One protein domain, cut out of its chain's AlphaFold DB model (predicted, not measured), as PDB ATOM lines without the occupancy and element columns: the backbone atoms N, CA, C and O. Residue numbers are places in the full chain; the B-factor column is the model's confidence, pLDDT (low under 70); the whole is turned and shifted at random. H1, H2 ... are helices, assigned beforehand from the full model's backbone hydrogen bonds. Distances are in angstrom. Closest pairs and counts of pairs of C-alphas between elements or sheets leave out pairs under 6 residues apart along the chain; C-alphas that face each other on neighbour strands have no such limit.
ATOM      1  N   LEU A   2     -26.649 -12.249 -54.350       25.11
ATOM      2  CA  LEU A   2     -26.100 -11.206 -53.446       25.11
ATOM      3  C   LEU A   2     -26.522 -11.362 -51.966       25.11
ATOM      4  O   LEU A   2     -25.728 -11.071 -51.078       25.11
ATOM      5  N   LEU A   3     -27.725 -11.883 -51.691       24.41
ATOM      6  CA  LEU A   3     -28.197 -12.145 -50.320       24.41
ATOM      7  C   LEU A   3     -27.545 -13.376 -49.658       24.41
ATOM      8  O   LEU A   3     -27.425 -13.424 -48.438       24.41
ATOM      9  N   GLU A   4     -27.125 -14.372 -50.444       31.56
ATOM     10  CA  GLU A   4     -26.514 -15.610 -49.926       31.56
ATOM     11  C   GLU A   4     -25.064 -15.384 -49.490       31.56
ATOM     12  O   GLU A   4     -24.648 -15.897 -48.454       31.56
ATOM     13  N   ASN A   5     -24.328 -14.529 -50.208       31.89
ATOM     14  CA  ASN A   5     -22.991 -14.118 -49.788       31.89
ATOM     15  C   ASN A   5     -23.049 -13.198 -48.558       31.89
ATOM     16  O   ASN A   5     -22.217 -13.347 -47.671       31.89
ATOM     17  N   LEU A   6     -24.074 -12.338 -48.432       28.61
ATOM     18  CA  LEU A   6     -24.305 -11.528 -47.224       28.61
ATOM     19  C   LEU A   6     -24.617 -12.377 -45.972       28.61
ATOM     20  O   LEU A   6     -24.287 -11.969 -44.860       28.61
ATOM     21  N   ARG A   7     -25.216 -13.565 -46.139       36.88
ATOM     22  CA  ARG A   7     -25.517 -14.498 -45.038       36.88
ATOM     23  C   ARG A   7     -24.284 -15.254 -44.535       36.88
ATOM     24  O   ARG A   7     -24.136 -15.386 -43.325       36.88
ATOM     25  N   MET A   8     -23.375 -15.683 -45.416       31.27
ATOM     26  CA  MET A   8     -22.082 -16.251 -44.987       31.27
ATOM     27  C   MET A   8     -21.115 -15.177 -44.461       31.27
ATOM     28  O   MET A   8     -20.394 -15.428 -43.495       31.27
ATOM     29  N   LEU A   9     -21.181 -13.956 -45.009       35.09
ATOM     30  CA  LEU A   9     -20.546 -12.757 -44.452       35.09
ATOM     31  C   LEU A   9     -20.996 -12.514 -43.011       35.09
ATOM     32  O   LEU A   9     -20.148 -12.331 -42.156       35.09
ATOM     33  N   LEU A  10     -22.295 -12.579 -42.708       33.62
ATOM     34  CA  LEU A  10     -22.789 -12.416 -41.337       33.62
ATOM     35  C   LEU A  10     -22.260 -13.491 -40.382       33.62
ATOM     36  O   LEU A  10     -22.005 -13.163 -39.238       33.62
ATOM     37  N   VAL A  11     -22.012 -14.728 -40.817       36.88
ATOM     38  CA  VAL A  11     -21.432 -15.777 -39.951       36.88
ATOM     39  C   VAL A  11     -19.926 -15.567 -39.736       36.88
ATOM     40  O   VAL A  11     -19.453 -15.616 -38.603       36.88
ATOM     41  N   SER A  12     -19.173 -15.243 -40.791       39.19
ATOM     42  CA  SER A  12     -17.726 -14.966 -40.715       39.19
ATOM     43  C   SER A  12     -17.415 -13.671 -39.951       39.19
ATOM     44  O   SER A  12     -16.463 -13.580 -39.176       39.19
ATOM     45  N   LEU A  13     -18.281 -12.673 -40.106       40.34
ATOM     46  CA  LEU A  13     -18.170 -11.362 -39.490       40.34
ATOM     47  C   LEU A  13     -18.763 -11.358 -38.075       40.34
ATOM     48  O   LEU A  13     -18.263 -10.612 -37.249       40.34
ATOM     49  N   ASN A  14     -19.701 -12.255 -37.740       39.53
ATOM     50  CA  ASN A  14     -20.124 -12.538 -36.360       39.53
ATOM     51  C   ASN A  14     -19.098 -13.402 -35.604       39.53
ATOM     52  O   ASN A  14     -19.008 -13.270 -34.395       39.53
ATOM     53  N   GLU A  15     -18.254 -14.202 -36.265       46.50
ATOM     54  CA  GLU A  15     -17.115 -14.886 -35.619       46.50
ATOM     55  C   GLU A  15     -15.893 -13.963 -35.445       46.50
ATOM     56  O   GLU A  15     -15.247 -13.988 -34.397       46.50
ATOM     57  N   MET A  16     -15.616 -13.065 -36.400       41.59
ATOM     58  CA  MET A  16     -14.615 -12.005 -36.209       41.59
ATOM     59  C   MET A  16     -15.091 -10.929 -35.226       41.59
ATOM     60  O   MET A  16     -14.309 -10.530 -34.367       41.59
ATOM     61  N   LEU A  17     -16.366 -10.515 -35.259       41.78
ATOM     62  CA  LEU A  17     -16.943  -9.700 -34.189       41.78
ATOM     63  C   LEU A  17     -17.065 -10.484 -32.892       41.78
ATOM     64  O   LEU A  17     -16.887  -9.859 -31.871       41.78
ATOM     65  N   PRO A 166     -16.898  -0.208 -42.184       83.25
ATOM     66  CA  PRO A 166     -16.017   0.952 -42.206       83.25
ATOM     67  C   PRO A 166     -16.444   1.991 -43.251       83.25
ATOM     68  O   PRO A 166     -17.013   1.663 -44.298       83.25
ATOM     69  N   MET A 167     -16.143   3.265 -42.983       82.25
ATOM     70  CA  MET A 167     -16.617   4.403 -43.786       82.25
ATOM     71  C   MET A 167     -16.189   4.344 -45.254       82.25
ATOM     72  O   MET A 167     -17.010   4.624 -46.136       82.25
ATOM     73  N   PHE A 168     -14.962   3.892 -45.538       87.06
ATOM     74  CA  PHE A 168     -14.494   3.722 -46.916       87.06
ATOM     75  C   PHE A 168     -15.353   2.711 -47.686       87.06
ATOM     76  O   PHE A 168     -15.650   2.932 -48.856       87.06
ATOM     77  N   ILE A 169     -15.835   1.645 -47.033       88.94
ATOM     78  CA  ILE A 169     -16.781   0.699 -47.634       88.94
ATOM     79  C   ILE A 169     -18.144   1.356 -47.765       88.94
ATOM     80  O   ILE A 169     -18.696   1.336 -48.856       88.94
ATOM     81  N   ARG A 170     -18.690   1.994 -46.722       84.50
ATOM     82  CA  ARG A 170     -20.028   2.626 -46.767       84.50
ATOM     83  C   ARG A 170     -20.177   3.576 -47.959       84.50
ATOM     84  O   ARG A 170     -21.166   3.480 -48.689       84.50
ATOM     85  N   THR A 171     -19.162   4.406 -48.184       84.88
ATOM     86  CA  THR A 171     -19.112   5.436 -49.233       84.88
ATOM     87  C   THR A 171     -18.596   4.932 -50.588       84.88
ATOM     88  O   THR A 171     -18.614   5.682 -51.562       84.88
ATOM     89  N   SER A 172     -18.152   3.675 -50.689       85.25
ATOM     90  CA  SER A 172     -17.687   3.078 -51.947       85.25
ATOM     91  C   SER A 172     -18.828   2.665 -52.880       85.25
ATOM     92  O   SER A 172     -19.936   2.316 -52.449       85.25
ATOM     93  N   SER A 173     -18.533   2.632 -54.184       89.44
ATOM     94  CA  SER A 173     -19.449   2.092 -55.192       89.44
ATOM     95  C   SER A 173     -19.669   0.581 -54.993       89.44
ATOM     96  O   SER A 173     -18.808  -0.101 -54.428       89.44
ATOM     97  N   PRO A 174     -20.792   0.010 -55.475       85.44
ATOM     98  CA  PRO A 174     -21.038  -1.430 -55.385       85.44
ATOM     99  C   PRO A 174     -19.938  -2.292 -56.016       85.44
ATOM    100  O   PRO A 174     -19.676  -3.390 -55.537       85.44
ATOM    101  N   GLU A 175     -19.286  -1.812 -57.077       88.06
ATOM    102  CA  GLU A 175     -18.187  -2.536 -57.721       88.06
ATOM    103  C   GLU A 175     -16.936  -2.573 -56.835       88.06
ATOM    104  O   GLU A 175     -16.350  -3.639 -56.648       88.06
ATOM    105  N   ILE A 176     -16.554  -1.432 -56.248       87.94
ATOM    106  CA  ILE A 176     -15.406  -1.349 -55.336       87.94
ATOM    107  C   ILE A 176     -15.647  -2.240 -54.114       87.94
ATOM    108  O   ILE A 176     -14.779  -3.038 -53.766       87.94
ATOM    109  N   LYS A 177     -16.852  -2.183 -53.527       88.12
ATOM    110  CA  LYS A 177     -17.268  -3.048 -52.406       88.12
ATOM    111  C   LYS A 177     -17.021  -4.527 -52.707       88.12
ATOM    112  O   LYS A 177     -16.309  -5.186 -51.961       88.12
ATOM    113  N   ARG A 178     -17.502  -5.015 -53.859       88.69
ATOM    114  CA  ARG A 178     -17.319  -6.419 -54.272       88.69
ATOM    115  C   ARG A 178     -15.849  -6.834 -54.372       88.69
ATOM    116  O   ARG A 178     -15.537  -7.984 -54.079       88.69
ATOM    117  N   LYS A 179     -14.950  -5.934 -54.791       90.44
ATOM    118  CA  LYS A 179     -13.510  -6.233 -54.889       90.44
ATOM    119  C   LYS A 179     -12.875  -6.402 -53.505       90.44
ATOM    120  O   LYS A 179     -12.106  -7.337 -53.314       90.44
ATOM    121  N   PHE A 180     -13.234  -5.552 -52.542       90.56
ATOM    122  CA  PHE A 180     -12.802  -5.719 -51.150       90.56
ATOM    123  C   PHE A 180     -13.407  -6.972 -50.508       90.56
ATOM    124  O   PHE A 180     -12.673  -7.744 -49.891       90.56
ATOM    125  N   ASP A 181     -14.703  -7.224 -50.718       86.31
ATOM    126  CA  ASP A 181     -15.384  -8.416 -50.200       86.31
ATOM    127  C   ASP A 181     -14.720  -9.705 -50.699       86.31
ATOM    128  O   ASP A 181     -14.530 -10.635 -49.920       86.31
ATOM    129  N   ALA A 182     -14.312  -9.753 -51.972       88.56
ATOM    130  CA  ALA A 182     -13.644 -10.916 -52.555       88.56
ATOM    131  C   ALA A 182     -12.311 -11.254 -51.863       88.56
ATOM    132  O   ALA A 182     -11.990 -12.430 -51.710       88.56
ATOM    133  N   ILE A 183     -11.551 -10.245 -51.424       88.25
ATOM    134  CA  ILE A 183     -10.304 -10.450 -50.670       88.25
ATOM    135  C   ILE A 183     -10.629 -10.862 -49.233       88.25
ATOM    136  O   ILE A 183     -10.086 -11.836 -48.717       88.25
ATOM    137  N   TRP A 184     -11.536 -10.131 -48.584       82.62
ATOM    138  CA  TRP A 184     -11.873 -10.329 -47.176       82.62
ATOM    139  C   TRP A 184     -12.490 -11.711 -46.902       82.62
ATOM    140  O   TRP A 184     -12.147 -12.371 -45.917       82.62
ATOM    141  N   MET A 185     -13.349 -12.175 -47.814       78.12
ATOM    142  CA  MET A 185     -14.043 -13.466 -47.750       78.12
ATOM    143  C   MET A 185     -13.211 -14.651 -48.235       78.12
ATOM    144  O   MET A 185     -13.670 -15.787 -48.147       78.12
ATOM    145  N   ASN A 186     -12.003 -14.431 -48.756       81.19
ATOM    146  CA  ASN A 186     -11.188 -15.531 -49.243       81.19
ATOM    147  C   ASN A 186     -10.595 -16.320 -48.068       81.19
ATOM    148  O   ASN A 186      -9.587 -15.934 -47.484       81.19
ATOM    149  N   GLU A 187     -11.209 -17.456 -47.745       74.00
ATOM    150  CA  GLU A 187     -10.807 -18.307 -46.622       74.00
ATOM    151  C   GLU A 187      -9.454 -19.005 -46.815       74.00
ATOM    152  O   GLU A 187      -8.866 -19.460 -45.837       74.00
ATOM    153  N   THR A 188      -8.941 -19.066 -48.046       80.94
ATOM    154  CA  THR A 188      -7.715 -19.816 -48.369       80.94
ATOM    155  C   THR A 188      -6.432 -19.028 -48.117       80.94
ATOM    156  O   THR A 188      -5.360 -19.620 -48.016       80.94
ATOM    157  N   ILE A 189      -6.529 -17.702 -47.990       81.50
ATOM    158  CA  ILE A 189      -5.384 -16.820 -47.744       81.50
ATOM    159  C   ILE A 189      -5.286 -16.427 -46.271       81.50
ATOM    160  O   ILE A 189      -6.302 -16.216 -45.595       81.50
ATOM    161  N   ASP A 190      -4.048 -16.309 -45.785       85.75
ATOM    162  CA  ASP A 190      -3.752 -15.844 -44.431       85.75
ATOM    163  C   ASP A 190      -4.262 -14.414 -44.199       85.75
ATOM    164  O   ASP A 190      -4.359 -13.597 -45.118       85.75
ATOM    165  N   LEU A 191      -4.581 -14.105 -42.945       80.44
ATOM    166  CA  LEU A 191      -5.163 -12.833 -42.546       80.44
ATOM    167  C   LEU A 191      -4.248 -11.634 -42.845       80.44
ATOM    168  O   LEU A 191      -4.740 -10.605 -43.306       80.44
ATOM    169  N   ASN A 192      -2.930 -11.752 -42.639       86.19
ATOM    170  CA  ASN A 192      -2.007 -10.662 -42.964       86.19
ATOM    171  C   ASN A 192      -1.923 -10.445 -44.477       86.19
ATOM    172  O   ASN A 192      -1.865  -9.305 -44.938       86.19
ATOM    173  N   GLU A 193      -1.981 -11.524 -45.254       92.50
ATOM    174  CA  GLU A 193      -1.989 -11.430 -46.710       92.50
ATOM    175  C   GLU A 193      -3.279 -10.777 -47.230       92.50
ATOM    176  O   GLU A 193      -3.218  -9.923 -48.116       92.50
ATOM    177  N   ARG A 194      -4.441 -11.058 -46.616       88.31
ATOM    178  CA  ARG A 194      -5.686 -10.315 -46.903       88.31
ATOM    179  C   ARG A 194      -5.498  -8.817 -46.697       88.31
ATOM    180  O   ARG A 194      -5.922  -8.026 -47.537       88.31
ATOM    181  N   TYR A 195      -4.857  -8.415 -45.598       90.56
ATOM    182  CA  TYR A 195      -4.602  -7.003 -45.306       90.56
ATOM    183  C   TYR A 195      -3.715  -6.356 -46.371       90.56
ATOM    184  O   TYR A 195      -4.053  -5.281 -46.864       90.56
ATOM    185  N   ASN A 196      -2.636  -7.028 -46.778       94.62
ATOM    186  CA  ASN A 196      -1.726  -6.537 -47.814       94.62
ATOM    187  C   ASN A 196      -2.435  -6.372 -49.168       94.62
ATOM    188  O   ASN A 196      -2.271  -5.358 -49.850       94.62
ATOM    189  N   GLN A 197      -3.263  -7.346 -49.555       96.00
ATOM    190  CA  GLN A 197      -4.024  -7.282 -50.804       96.00
ATOM    191  C   GLN A 197      -5.064  -6.159 -50.789       96.00
ATOM    192  O   GLN A 197      -5.202  -5.441 -51.782       96.00
ATOM    193  N   MET A 198      -5.763  -5.962 -49.667       94.31
ATOM    194  CA  MET A 198      -6.697  -4.843 -49.514       94.31
ATOM    195  C   MET A 198      -5.983  -3.493 -49.563       94.31
ATOM    196  O   MET A 198      -6.495  -2.572 -50.187       94.31
ATOM    197  N   GLU A 199      -4.799  -3.369 -48.964       95.88
ATOM    198  CA  GLU A 199      -3.999  -2.139 -48.998       95.88
ATOM    199  C   GLU A 199      -3.537  -1.813 -50.424       95.88
ATOM    200  O   GLU A 199      -3.663  -0.674 -50.883       95.88
ATOM    201  N   LYS A 200      -3.101  -2.823 -51.186       97.38
ATOM    202  CA  LYS A 200      -2.789  -2.663 -52.611       97.38
ATOM    203  C   LYS A 200      -4.011  -2.204 -53.413       97.38
ATOM    204  O   LYS A 200      -3.901  -1.276 -54.210       97.38
ATOM    205  N   LEU A 201      -5.167  -2.829 -53.191       95.88
ATOM    206  CA  LEU A 201      -6.420  -2.473 -53.861       95.88
ATOM    207  C   LEU A 201      -6.880  -1.053 -53.489       95.88
ATOM    208  O   LEU A 201      -7.328  -0.301 -54.354       95.88
ATOM    209  N   ALA A 202      -6.731  -0.673 -52.219       96.06
ATOM    210  CA  ALA A 202      -7.097   0.637 -51.703       96.06
ATOM    211  C   ALA A 202      -6.324   1.757 -52.400       96.06
ATOM    212  O   ALA A 202      -6.936   2.695 -52.903       96.06
ATOM    213  N   ASN A 203      -5.004   1.607 -52.522       96.38
ATOM    214  CA  ASN A 203      -4.148   2.575 -53.213       96.38
ATOM    215  C   ASN A 203      -4.455   2.707 -54.715       96.38
ATOM    216  O   ASN A 203      -4.104   3.712 -55.325       96.38
ATOM    217  N   GLN A 204      -5.088   1.701 -55.324       95.81
ATOM    218  CA  GLN A 204      -5.441   1.717 -56.745       95.81
ATOM    219  C   GLN A 204      -6.825   2.309 -57.021       95.81
ATOM    220  O   GLN A 204      -7.021   2.914 -58.073       95.81
ATOM    221  N   LEU A 205      -7.797   2.080 -56.131       93.00
ATOM    222  CA  LEU A 205      -9.215   2.322 -56.427       93.00
ATOM    223  C   LEU A 205      -9.874   3.401 -55.571       93.00
ATOM    224  O   LEU A 205     -10.908   3.930 -55.980       93.00
ATOM    225  N   LEU A 206      -9.343   3.693 -54.382       92.38
ATOM    226  CA  LEU A 206      -9.979   4.633 -53.464       92.38
ATOM    227  C   LEU A 206      -9.553   6.068 -53.761       92.38
ATOM    228  O   LEU A 206      -8.402   6.347 -54.095       92.38
ATOM    229  N   ASN A 207     -10.494   6.998 -53.601       93.81
ATOM    230  CA  ASN A 207     -10.175   8.424 -53.617       93.81
ATOM    231  C   ASN A 207      -9.486   8.855 -52.309       93.81
ATOM    232  O   ASN A 207      -9.423   8.090 -51.350       93.81
ATOM    233  N   ALA A 208      -9.008  10.100 -52.247       92.12
ATOM    234  CA  ALA A 208      -8.251  10.606 -51.100       92.12
ATOM    235  C   ALA A 208      -8.983  10.453 -49.750       92.12
ATOM    236  O   ALA A 208      -8.372  10.016 -48.776       92.12
ATOM    237  N   GLN A 209     -10.286  10.754 -49.692       91.25
ATOM    238  CA  GLN A 209     -11.069  10.630 -48.458       91.25
ATOM    239  C   GLN A 209     -11.256   9.162 -48.061       91.25
ATOM    240  O   GLN A 209     -11.008   8.784 -46.920       91.25
ATOM    241  N   GLN A 210     -11.644   8.315 -49.015       91.00
ATOM    242  CA  GLN A 210     -11.828   6.882 -48.782       91.00
ATOM    243  C   GLN A 210     -10.521   6.191 -48.384       91.00
ATOM    244  O   GLN A 210     -10.534   5.287 -47.555       91.00
ATOM    245  N   LEU A 211      -9.394   6.609 -48.960       93.94
ATOM    246  CA  LEU A 211      -8.077   6.081 -48.631       93.94
ATOM    247  C   LEU A 211      -7.648   6.489 -47.215       93.94
ATOM    248  O   LEU A 211      -7.093   5.667 -46.491       93.94
ATOM    249  N   ALA A 212      -7.948   7.721 -46.788       92.62
ATOM    250  CA  ALA A 212      -7.726   8.151 -45.407       92.62
ATOM    251  C   ALA A 212      -8.552   7.312 -44.413       92.62
ATOM    252  O   ALA A 212      -8.001   6.789 -43.440       92.62
ATOM    253  N   ASP A 213      -9.840   7.106 -44.705       87.56
ATOM    254  CA  ASP A 213     -10.728   6.261 -43.900       87.56
ATOM    255  C   ASP A 213     -10.237   4.800 -43.857       87.56
ATOM    256  O   ASP A 213     -10.242   4.165 -42.800       87.56
ATOM    257  N   PHE A 214      -9.777   4.262 -44.994       92.44
ATOM    258  CA  PHE A 214      -9.193   2.924 -45.090       92.44
ATOM    259  C   PHE A 214      -7.937   2.791 -44.226       92.44
ATOM    260  O   PHE A 214      -7.830   1.839 -43.456       92.44
ATOM    261  N   ASN A 215      -7.011   3.748 -44.318       94.94
ATOM    262  CA  ASN A 215      -5.753   3.726 -43.571       94.94
ATOM    263  C   ASN A 215      -5.989   3.789 -42.056       94.94
ATOM    264  O   ASN A 215      -5.341   3.068 -41.297       94.94
ATOM    265  N   SER A 216      -6.956   4.601 -41.616       90.00
ATOM    266  CA  SER A 216      -7.380   4.636 -40.213       90.00
ATOM    267  C   SER A 216      -7.926   3.277 -39.762       90.00
ATOM    268  O   SER A 216      -7.484   2.723 -38.752       90.00
ATOM    269  N   TRP A 217      -8.834   2.695 -40.550       89.69
ATOM    270  CA  TRP A 217      -9.443   1.404 -40.246       89.69
ATOM    271  C   TRP A 217      -8.425   0.255 -40.216       89.69
ATOM    272  O   TRP A 217      -8.372  -0.486 -39.234       89.69
ATOM    273  N   ILE A 218      -7.582   0.107 -41.244       88.31
ATOM    274  CA  ILE A 218      -6.618  -1.000 -41.319       88.31
ATOM    275  C   ILE A 218      -5.548  -0.891 -40.225       88.31
ATOM    276  O   ILE A 218      -5.114  -1.911 -39.688       88.31
ATOM    277  N   GLY A 219      -5.173   0.334 -39.839       85.19
ATOM    278  CA  GLY A 219      -4.311   0.586 -38.688       85.19
ATOM    279  C   GLY A 219      -4.929   0.058 -37.393       85.19
ATOM    280  O   GLY A 219      -4.295  -0.731 -36.690       85.19
ATOM    281  N   ALA A 220      -6.191   0.406 -37.122       83.75
ATOM    282  CA  ALA A 220      -6.910  -0.072 -35.941       83.75
ATOM    283  C   ALA A 220      -7.027  -1.607 -35.906       83.75
ATOM    284  O   ALA A 220      -6.764  -2.223 -34.872       83.75
ATOM    285  N   ILE A 221      -7.348  -2.236 -37.042       83.94
ATOM    286  CA  ILE A 221      -7.430  -3.699 -37.165       83.94
ATOM    287  C   ILE A 221      -6.077  -4.364 -36.875       83.94
ATOM    288  O   ILE A 221      -6.014  -5.324 -36.104       83.94
ATOM    289  N   ARG A 222      -4.977  -3.841 -37.434       85.94
ATOM    290  CA  ARG A 222      -3.619  -4.360 -37.182       85.94
ATOM    291  C   ARG A 222      -3.234  -4.234 -35.704       85.94
ATOM    292  O   ARG A 222      -2.694  -5.184 -35.138       85.94
ATOM    293  N   THR A 223      -3.558  -3.114 -35.055       83.88
ATOM    294  CA  THR A 223      -3.326  -2.926 -33.614       83.88
ATOM    295  C   THR A 223      -4.117  -3.927 -32.774       83.88
ATOM    296  O   THR A 223      -3.542  -4.573 -31.897       83.88
ATOM    297  N   GLN A 224      -5.411  -4.100 -33.049       79.31
ATOM    298  CA  GLN A 224      -6.249  -5.062 -32.326       79.31
ATOM    299  C   GLN A 224      -5.740  -6.496 -32.494       79.31
ATOM    300  O   GLN A 224      -5.656  -7.241 -31.518       79.31
ATOM    301  N   LYS A 225      -5.331  -6.871 -33.711       82.44
ATOM    302  CA  LYS A 225      -4.716  -8.173 -33.977       82.44
ATOM    303  C   LYS A 225      -3.441  -8.377 -33.159       82.44
ATOM    304  O   LYS A 225      -3.311  -9.408 -32.507       82.44
ATOM    305  N   ALA A 226      -2.538  -7.399 -33.142       84.19
ATOM    306  CA  ALA A 226      -1.297  -7.495 -32.373       84.19
ATOM    307  C   ALA A 226      -1.560  -7.664 -30.865       84.19
ATOM    308  O   ALA A 226      -0.905  -8.471 -30.207       84.19
ATOM    309  N   GLN A 227      -2.552  -6.952 -30.317       81.00
ATOM    310  CA  GLN A 227      -2.965  -7.103 -28.919       81.00
ATOM    311  C   GLN A 227      -3.534  -8.498 -28.632       81.00
ATOM    312  O   GLN A 227      -3.213  -9.096 -27.604       81.00
ATOM    313  N   LEU A 228      -4.360  -9.034 -29.531       78.62
ATOM    314  CA  LEU A 228      -4.890 -10.390 -29.404       78.62
ATOM    315  C   LEU A 228      -3.769 -11.435 -29.467       78.62
ATOM    316  O   LEU A 228      -3.722 -12.324 -28.618       78.62
ATOM    317  N   ASP A 229      -2.847 -11.306 -30.418       82.25
ATOM    318  CA  ASP A 229      -1.718 -12.225 -30.580       82.25
ATOM    319  C   ASP A 229      -0.810 -12.204 -29.334       82.25
ATOM    320  O   ASP A 229      -0.411 -13.262 -28.844       82.25
ATOM    321  N   ALA A 230      -0.574 -11.028 -28.739       90.88
ATOM    322  CA  ALA A 230       0.152 -10.904 -27.472       90.88
ATOM    323  C   ALA A 230      -0.572 -11.602 -26.306       90.88
ATOM    324  O   ALA A 230       0.057 -12.302 -25.510       90.88
ATOM    325  N   ARG A 231      -1.904 -11.476 -26.220       85.00
ATOM    326  CA  ARG A 231      -2.711 -12.175 -25.204       85.00
ATOM    327  C   ARG A 231      -2.668 -13.689 -25.386       85.00
ATOM    328  O   ARG A 231      -2.554 -14.405 -24.399       85.00
ATOM    329  N   ILE A 232      -2.725 -14.170 -26.628       80.50
ATOM    330  CA  ILE A 232      -2.601 -15.597 -26.956       80.50
ATOM    331  C   ILE A 232      -1.211 -16.119 -26.573       80.50
ATOM    332  O   ILE A 232      -1.089 -17.211 -26.012       80.50
ATOM    333  N   ALA A 233      -0.160 -15.342 -26.841       93.38
ATOM    334  CA  ALA A 233       1.201 -15.695 -26.452       93.38
ATOM    335  C   ALA A 233       1.339 -15.815 -24.925       93.38
ATOM    336  O   ALA A 233       1.984 -16.748 -24.449       93.38
ATOM    337  N   ALA A 234       0.666 -14.941 -24.172       96.12
ATOM    338  CA  ALA A 234       0.679 -14.916 -22.710       96.12
ATOM    339  C   ALA A 234      -0.214 -15.974 -22.024       96.12
ATOM    340  O   ALA A 234      -0.242 -16.027 -20.795       96.12
ATOM    341  N   LEU A 235      -0.949 -16.810 -22.768       91.81
ATOM    342  CA  LEU A 235      -1.786 -17.858 -22.173       91.81
ATOM    343  C   LEU A 235      -0.959 -18.902 -21.405       91.81
ATOM    344  O   LEU A 235       0.171 -19.232 -21.782       91.81
ATOM    345  N   SER A 236      -1.570 -19.483 -20.367       98.12
ATOM    346  CA  SER A 236      -1.063 -20.704 -19.739       98.12
ATOM    347  C   SER A 236      -1.070 -21.866 -20.740       98.12
ATOM    348  O   SER A 236      -1.756 -21.817 -21.763       98.12
ATOM    349  N   THR A 237      -0.312 -22.923 -20.449       98.12
ATOM    350  CA  THR A 237      -0.290 -24.130 -21.289       98.12
ATOM    351  C   THR A 237      -1.694 -24.715 -21.460       98.12
ATOM    352  O   THR A 237      -2.135 -24.870 -22.593       98.12
ATOM    353  N   GLU A 238      -2.429 -24.903 -20.359       97.88
ATOM    354  CA  GLU A 238      -3.808 -25.415 -20.366       97.88
ATOM    355  C   GLU A 238      -4.748 -24.540 -21.213       97.88
ATOM    356  O   GLU A 238      -5.455 -25.033 -22.091       97.88
ATOM    357  N   ALA A 239      -4.716 -23.216 -21.027       94.06
ATOM    358  CA  ALA A 239      -5.569 -22.312 -21.796       94.06
ATOM    359  C   ALA A 239      -5.205 -22.296 -23.292       94.06
ATOM    360  O   ALA A 239      -6.080 -22.141 -24.147       94.06
ATOM    361  N   ARG A 240      -3.919 -22.457 -23.629       93.56
ATOM    362  CA  ARG A 240      -3.450 -22.540 -25.018       93.56
ATOM    363  C   ARG A 240      -3.895 -23.843 -25.683       93.56
ATOM    364  O   ARG A 240      -4.285 -23.813 -26.850       93.56
ATOM    365  N   GLU A 241      -3.862 -24.954 -24.956       96.69
ATOM    366  CA  GLU A 241      -4.375 -26.250 -25.414       96.69
ATOM    367  C   GLU A 241      -5.884 -26.175 -25.676       96.69
ATOM    368  O   GLU A 241      -6.312 -26.424 -26.805       96.69
ATOM    369  N   ALA A 242      -6.667 -25.681 -24.712       94.50
ATOM    370  CA  ALA A 242      -8.107 -25.480 -24.879       94.50
ATOM    371  C   ALA A 242      -8.438 -24.551 -26.063       94.50
ATOM    372  O   ALA A 242      -9.334 -24.834 -26.861       94.50
ATOM    373  N   LEU A 243      -7.685 -23.459 -26.249       85.44
ATOM    374  CA  LEU A 243      -7.852 -22.570 -27.405       85.44
ATOM    375  C   LEU A 243      -7.618 -23.304 -28.736       85.44
ATOM    376  O   LEU A 243      -8.339 -23.059 -29.707       85.44
ATOM    377  N   ASN A 244      -6.622 -24.186 -28.809       87.69
ATOM    378  CA  ASN A 244      -6.337 -24.967 -30.013       87.69
ATOM    379  C   ASN A 244      -7.438 -26.000 -30.304       87.69
ATOM    380  O   ASN A 244      -7.821 -26.179 -31.467       87.69
ATOM    381  N   GLU A 245      -7.998 -26.626 -29.271       92.31
ATOM    382  CA  GLU A 245      -9.155 -27.513 -29.414       92.31
ATOM    383  C   GLU A 245     -10.384 -26.755 -29.923       92.31
ATOM    384  O   GLU A 245     -10.999 -27.170 -30.906       92.31
ATOM    385  N   ILE A 246     -10.688 -25.587 -29.345       86.62
ATOM    386  CA  ILE A 246     -11.787 -24.720 -29.796       86.62
ATOM    387  C   ILE A 246     -11.591 -24.312 -31.260       86.62
ATOM    388  O   ILE A 246     -12.528 -24.403 -32.058       86.62
ATOM    389  N   LYS A 247     -10.375 -23.909 -31.658       82.81
ATOM    390  CA  LYS A 247     -10.055 -23.590 -33.063       82.81
ATOM    391  C   LYS A 247     -10.348 -24.770 -33.989       82.81
ATOM    392  O   LYS A 247     -10.924 -24.581 -35.063       82.81
ATOM    393  N   THR A 248      -9.986 -25.975 -33.561       86.69
ATOM    394  CA  THR A 248     -10.227 -27.211 -34.312       86.69
ATOM    395  C   THR A 248     -11.720 -27.519 -34.420       86.69
ATOM    396  O   THR A 248     -12.200 -27.840 -35.507       86.69
ATOM    397  N   LEU A 249     -12.479 -27.380 -33.329       86.06
ATOM    398  CA  LEU A 249     -13.933 -27.576 -33.323       86.06
ATOM    399  C   LEU A 249     -14.638 -26.598 -34.264       86.06
ATOM    400  O   LEU A 249     -15.440 -27.025 -35.090       86.06
ATOM    401  N   ARG A 250     -14.274 -25.312 -34.225       80.31
ATOM    402  CA  ARG A 250     -14.823 -24.300 -35.142       80.31
ATOM    403  C   ARG A 250     -14.484 -24.587 -36.603       80.31
ATOM    404  O   ARG A 250     -15.299 -24.336 -37.485       80.31
ATOM    405  N   ALA A 251     -13.296 -25.119 -36.889       80.38
ATOM    406  CA  ALA A 251     -12.948 -25.547 -38.244       80.38
ATOM    407  C   ALA A 251     -13.818 -26.722 -38.718       80.38
ATOM    408  O   ALA A 251     -14.293 -26.710 -39.853       80.38
ATOM    409  N   LYS A 252     -14.080 -27.700 -37.841       85.88
ATOM    410  CA  LYS A 252     -14.982 -28.825 -38.133       85.88
ATOM    411  C   LYS A 252     -16.418 -28.359 -38.355       85.88
ATOM    412  O   LYS A 252     -17.027 -28.762 -39.338       85.88
ATOM    413  N   GLU A 253     -16.928 -27.485 -37.492       83.81
ATOM    414  CA  GLU A 253     -18.251 -26.868 -37.635       83.81
ATOM    415  C   GLU A 253     -18.400 -26.200 -39.007       83.81
ATOM    416  O   GLU A 253     -19.341 -26.500 -39.738       83.81
ATOM    417  N   ARG A 254     -17.423 -25.376 -39.412       80.75
ATOM    418  CA  ARG A 254     -17.424 -24.754 -40.745       80.75
ATOM    419  C   ARG A 254     -17.409 -25.785 -41.867       80.75
ATOM    420  O   ARG A 254     -18.199 -25.663 -42.795       80.75
ATOM    421  N   SER A 255     -16.553 -26.802 -41.775       85.25
ATOM    422  CA  SER A 255     -16.482 -27.859 -42.788       85.25
ATOM    423  C   SER A 255     -17.817 -28.590 -42.943       85.25
ATOM    424  O   SER A 255     -18.224 -28.873 -44.067       85.25
ATOM    425  N   ILE A 256     -18.505 -28.877 -41.833       87.06
ATOM    426  CA  ILE A 256     -19.845 -29.471 -41.852       87.06
ATOM    427  C   ILE A 256     -20.801 -28.512 -42.559       87.06
ATOM    428  O   ILE A 256     -21.362 -28.891 -43.584       87.06
ATOM    429  N   MET A 257     -20.918 -27.265 -42.091       82.19
ATOM    430  CA  MET A 257     -21.830 -26.266 -42.664       82.19
ATOM    431  C   MET A 257     -21.603 -26.027 -44.165       82.19
ATOM    432  O   MET A 257     -22.570 -25.866 -44.903       82.19
ATOM    433  N   GLN A 258     -20.352 -26.055 -44.633       82.38
ATOM    434  CA  GLN A 258     -19.994 -25.900 -46.050       82.38
ATOM    435  C   GLN A 258     -20.359 -27.124 -46.904       82.38
ATOM    436  O   GLN A 258     -20.620 -26.978 -48.097       82.38
ATOM    437  N   SER A 259     -20.383 -28.323 -46.314       90.06
ATOM    438  CA  SER A 259     -20.766 -29.564 -47.006       90.06
ATOM    439  C   SER A 259     -22.278 -29.779 -47.114       90.06
ATOM    440  O   SER A 259     -22.729 -30.603 -47.911       90.06
ATOM    441  N   LEU A 260     -23.070 -29.057 -46.318       90.81
ATOM    442  CA  LEU A 260     -24.523 -29.171 -46.321       90.81
ATOM    443  C   LEU A 260     -25.136 -28.552 -47.582       90.81
ATOM    444  O   LEU A 260     -24.584 -27.652 -48.218       90.81
ATOM    445  N   SER A 261     -26.349 -28.997 -47.914       93.06
ATOM    446  CA  SER A 261     -27.161 -28.294 -48.904       93.06
ATOM    447  C   SER A 261     -27.533 -26.902 -48.385       93.06
ATOM    448  O   SER A 261     -27.662 -26.683 -47.181       93.06
ATOM    449  N   LYS A 262     -27.778 -25.955 -49.297       84.38
ATOM    450  CA  LYS A 262     -28.191 -24.589 -48.930       84.38
ATOM    451  C   LYS A 262     -29.411 -24.563 -48.008       84.38
ATOM    452  O   LYS A 262     -29.486 -23.730 -47.107       84.38
ATOM    453  N   GLN A 263     -30.366 -25.456 -48.262       88.25
ATOM    454  CA  GLN A 263     -31.587 -25.560 -47.478       88.25
ATOM    455  C   GLN A 263     -31.285 -26.068 -46.065       88.25
ATOM    456  O   GLN A 263     -31.614 -25.380 -45.106       88.25
ATOM    457  N   ALA A 264     -30.570 -27.190 -45.939       89.38
ATOM    458  CA  ALA A 264     -30.201 -27.747 -44.640       89.38
ATOM    459  C   ALA A 264     -29.329 -26.776 -43.829       89.38
ATOM    460  O   ALA A 264     -29.580 -26.551 -42.650       89.38
ATOM    461  N   ALA A 265     -28.352 -26.127 -44.470       84.75
ATOM    462  CA  ALA A 265     -27.547 -25.097 -43.823       84.75
ATOM    463  C   ALA A 265     -28.424 -23.958 -43.285       84.75
ATOM    464  O   ALA A 265     -28.204 -23.513 -42.167       84.75
ATOM    465  N   THR A 266     -29.436 -23.519 -44.046       84.62
ATOM    466  CA  THR A 266     -30.362 -22.456 -43.623       84.62
ATOM    467  C   THR A 266     -31.232 -22.878 -42.443       84.62
ATOM    468  O   THR A 266     -31.454 -22.063 -41.555       84.62
ATOM    469  N   GLU A 267     -31.705 -24.123 -42.417       86.94
ATOM    470  CA  GLU A 267     -32.495 -24.663 -41.302       86.94
ATOM    471  C   GLU A 267     -31.690 -24.708 -39.994       86.94
ATOM    472  O   GLU A 267     -32.248 -24.488 -38.923       86.94
ATOM    473  N   LEU A 268     -30.376 -24.933 -40.078       83.31
ATOM    474  CA  LEU A 268     -29.488 -24.938 -38.913       83.31
ATOM    475  C   LEU A 268     -29.019 -23.538 -38.480       83.31
ATOM    476  O   LEU A 268     -28.467 -23.393 -37.387       83.31
ATOM    477  N   LEU A 269     -29.219 -22.497 -39.300       73.69
ATOM    478  CA  LEU A 269     -28.806 -21.135 -38.948       73.69
ATOM    479  C   LEU A 269     -29.582 -20.630 -37.722       73.69
ATOM    480  O   LEU A 269     -30.804 -20.539 -37.740       73.69
TER     481      LEU A 269
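This is residues 2 to 17 and 166 to 269 of the 272 residues of the protein "OV39 antigen" of Toxocara canis (UniProt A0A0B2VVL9). Two long helices, H5 and H6, meet near their ends as a wide V; H4 folds back on residues 211 to 218 of H5, H3 packs on H4, and H1 lies in the opening of the V, near H3. Short H2 packs on residues 209 to 214 of H5, and H7 turns back at the far end of H6. The printed part has 120 residues with seven named helices, H1 to H7 in order, and no named strand: all helix. It is loose, with a radius of gyration of the C-alphas of 16.9 A, and flat, spanning 47 by 42 by 20 A.

Start at H1, residues 2 to 17, with a kink of 25 degrees near residue 11; it touches no helix but is near H3, residues 174 to 184. Next, H2, residues 167 to 170, touches H5, residues 208 to 233, with residues 209 to 214 of H5 alone; their closest C-alphas, Phe 168 and Gln 210, are 4.5 A apart. H3 and H4, residues 191 to 205, form a hairpin at a shallow tilt of 23 degrees, closest at C-alphas 183 and 194, 6.0 A. H4 and H5 form another at 7 degrees, closest at C-alphas 202 and 211, 6.3 A. H6, residues 237 to 259, is close to H5 but not clearly touching, at a steep tilt of 53 degrees; C-alphas 232 and 240 are closest, 7.3 A. Each O i to N i+4 pair is within hydrogen-bond range in H1, H4, H5, H6 and H7, residues 262 to 268, against 6 of 7 in H3, while H2 is too short for one.

Find C-alpha 2 at (-26.100, -11.206, -53.446), where H1 begins its 21.4 A. H4 covers 20.9 A. From C-alpha 208 at (-8.251, 10.606, -51.100), H5 runs 37.3 A; H6 runs 33.3 A, and H7 ends at C-alpha 268, (-29.488, -24.938, -38.913).

C-alphas 207 and 238 are farthest apart, 47.9 A. Residues 18 to 165 are not printed; C-alphas 17 and 166 are 13.4 A apart across the cut. Of the links printed whole, H3 to H4 is short and the others are tight. Residues 2 to 17 have pLDDT under 70.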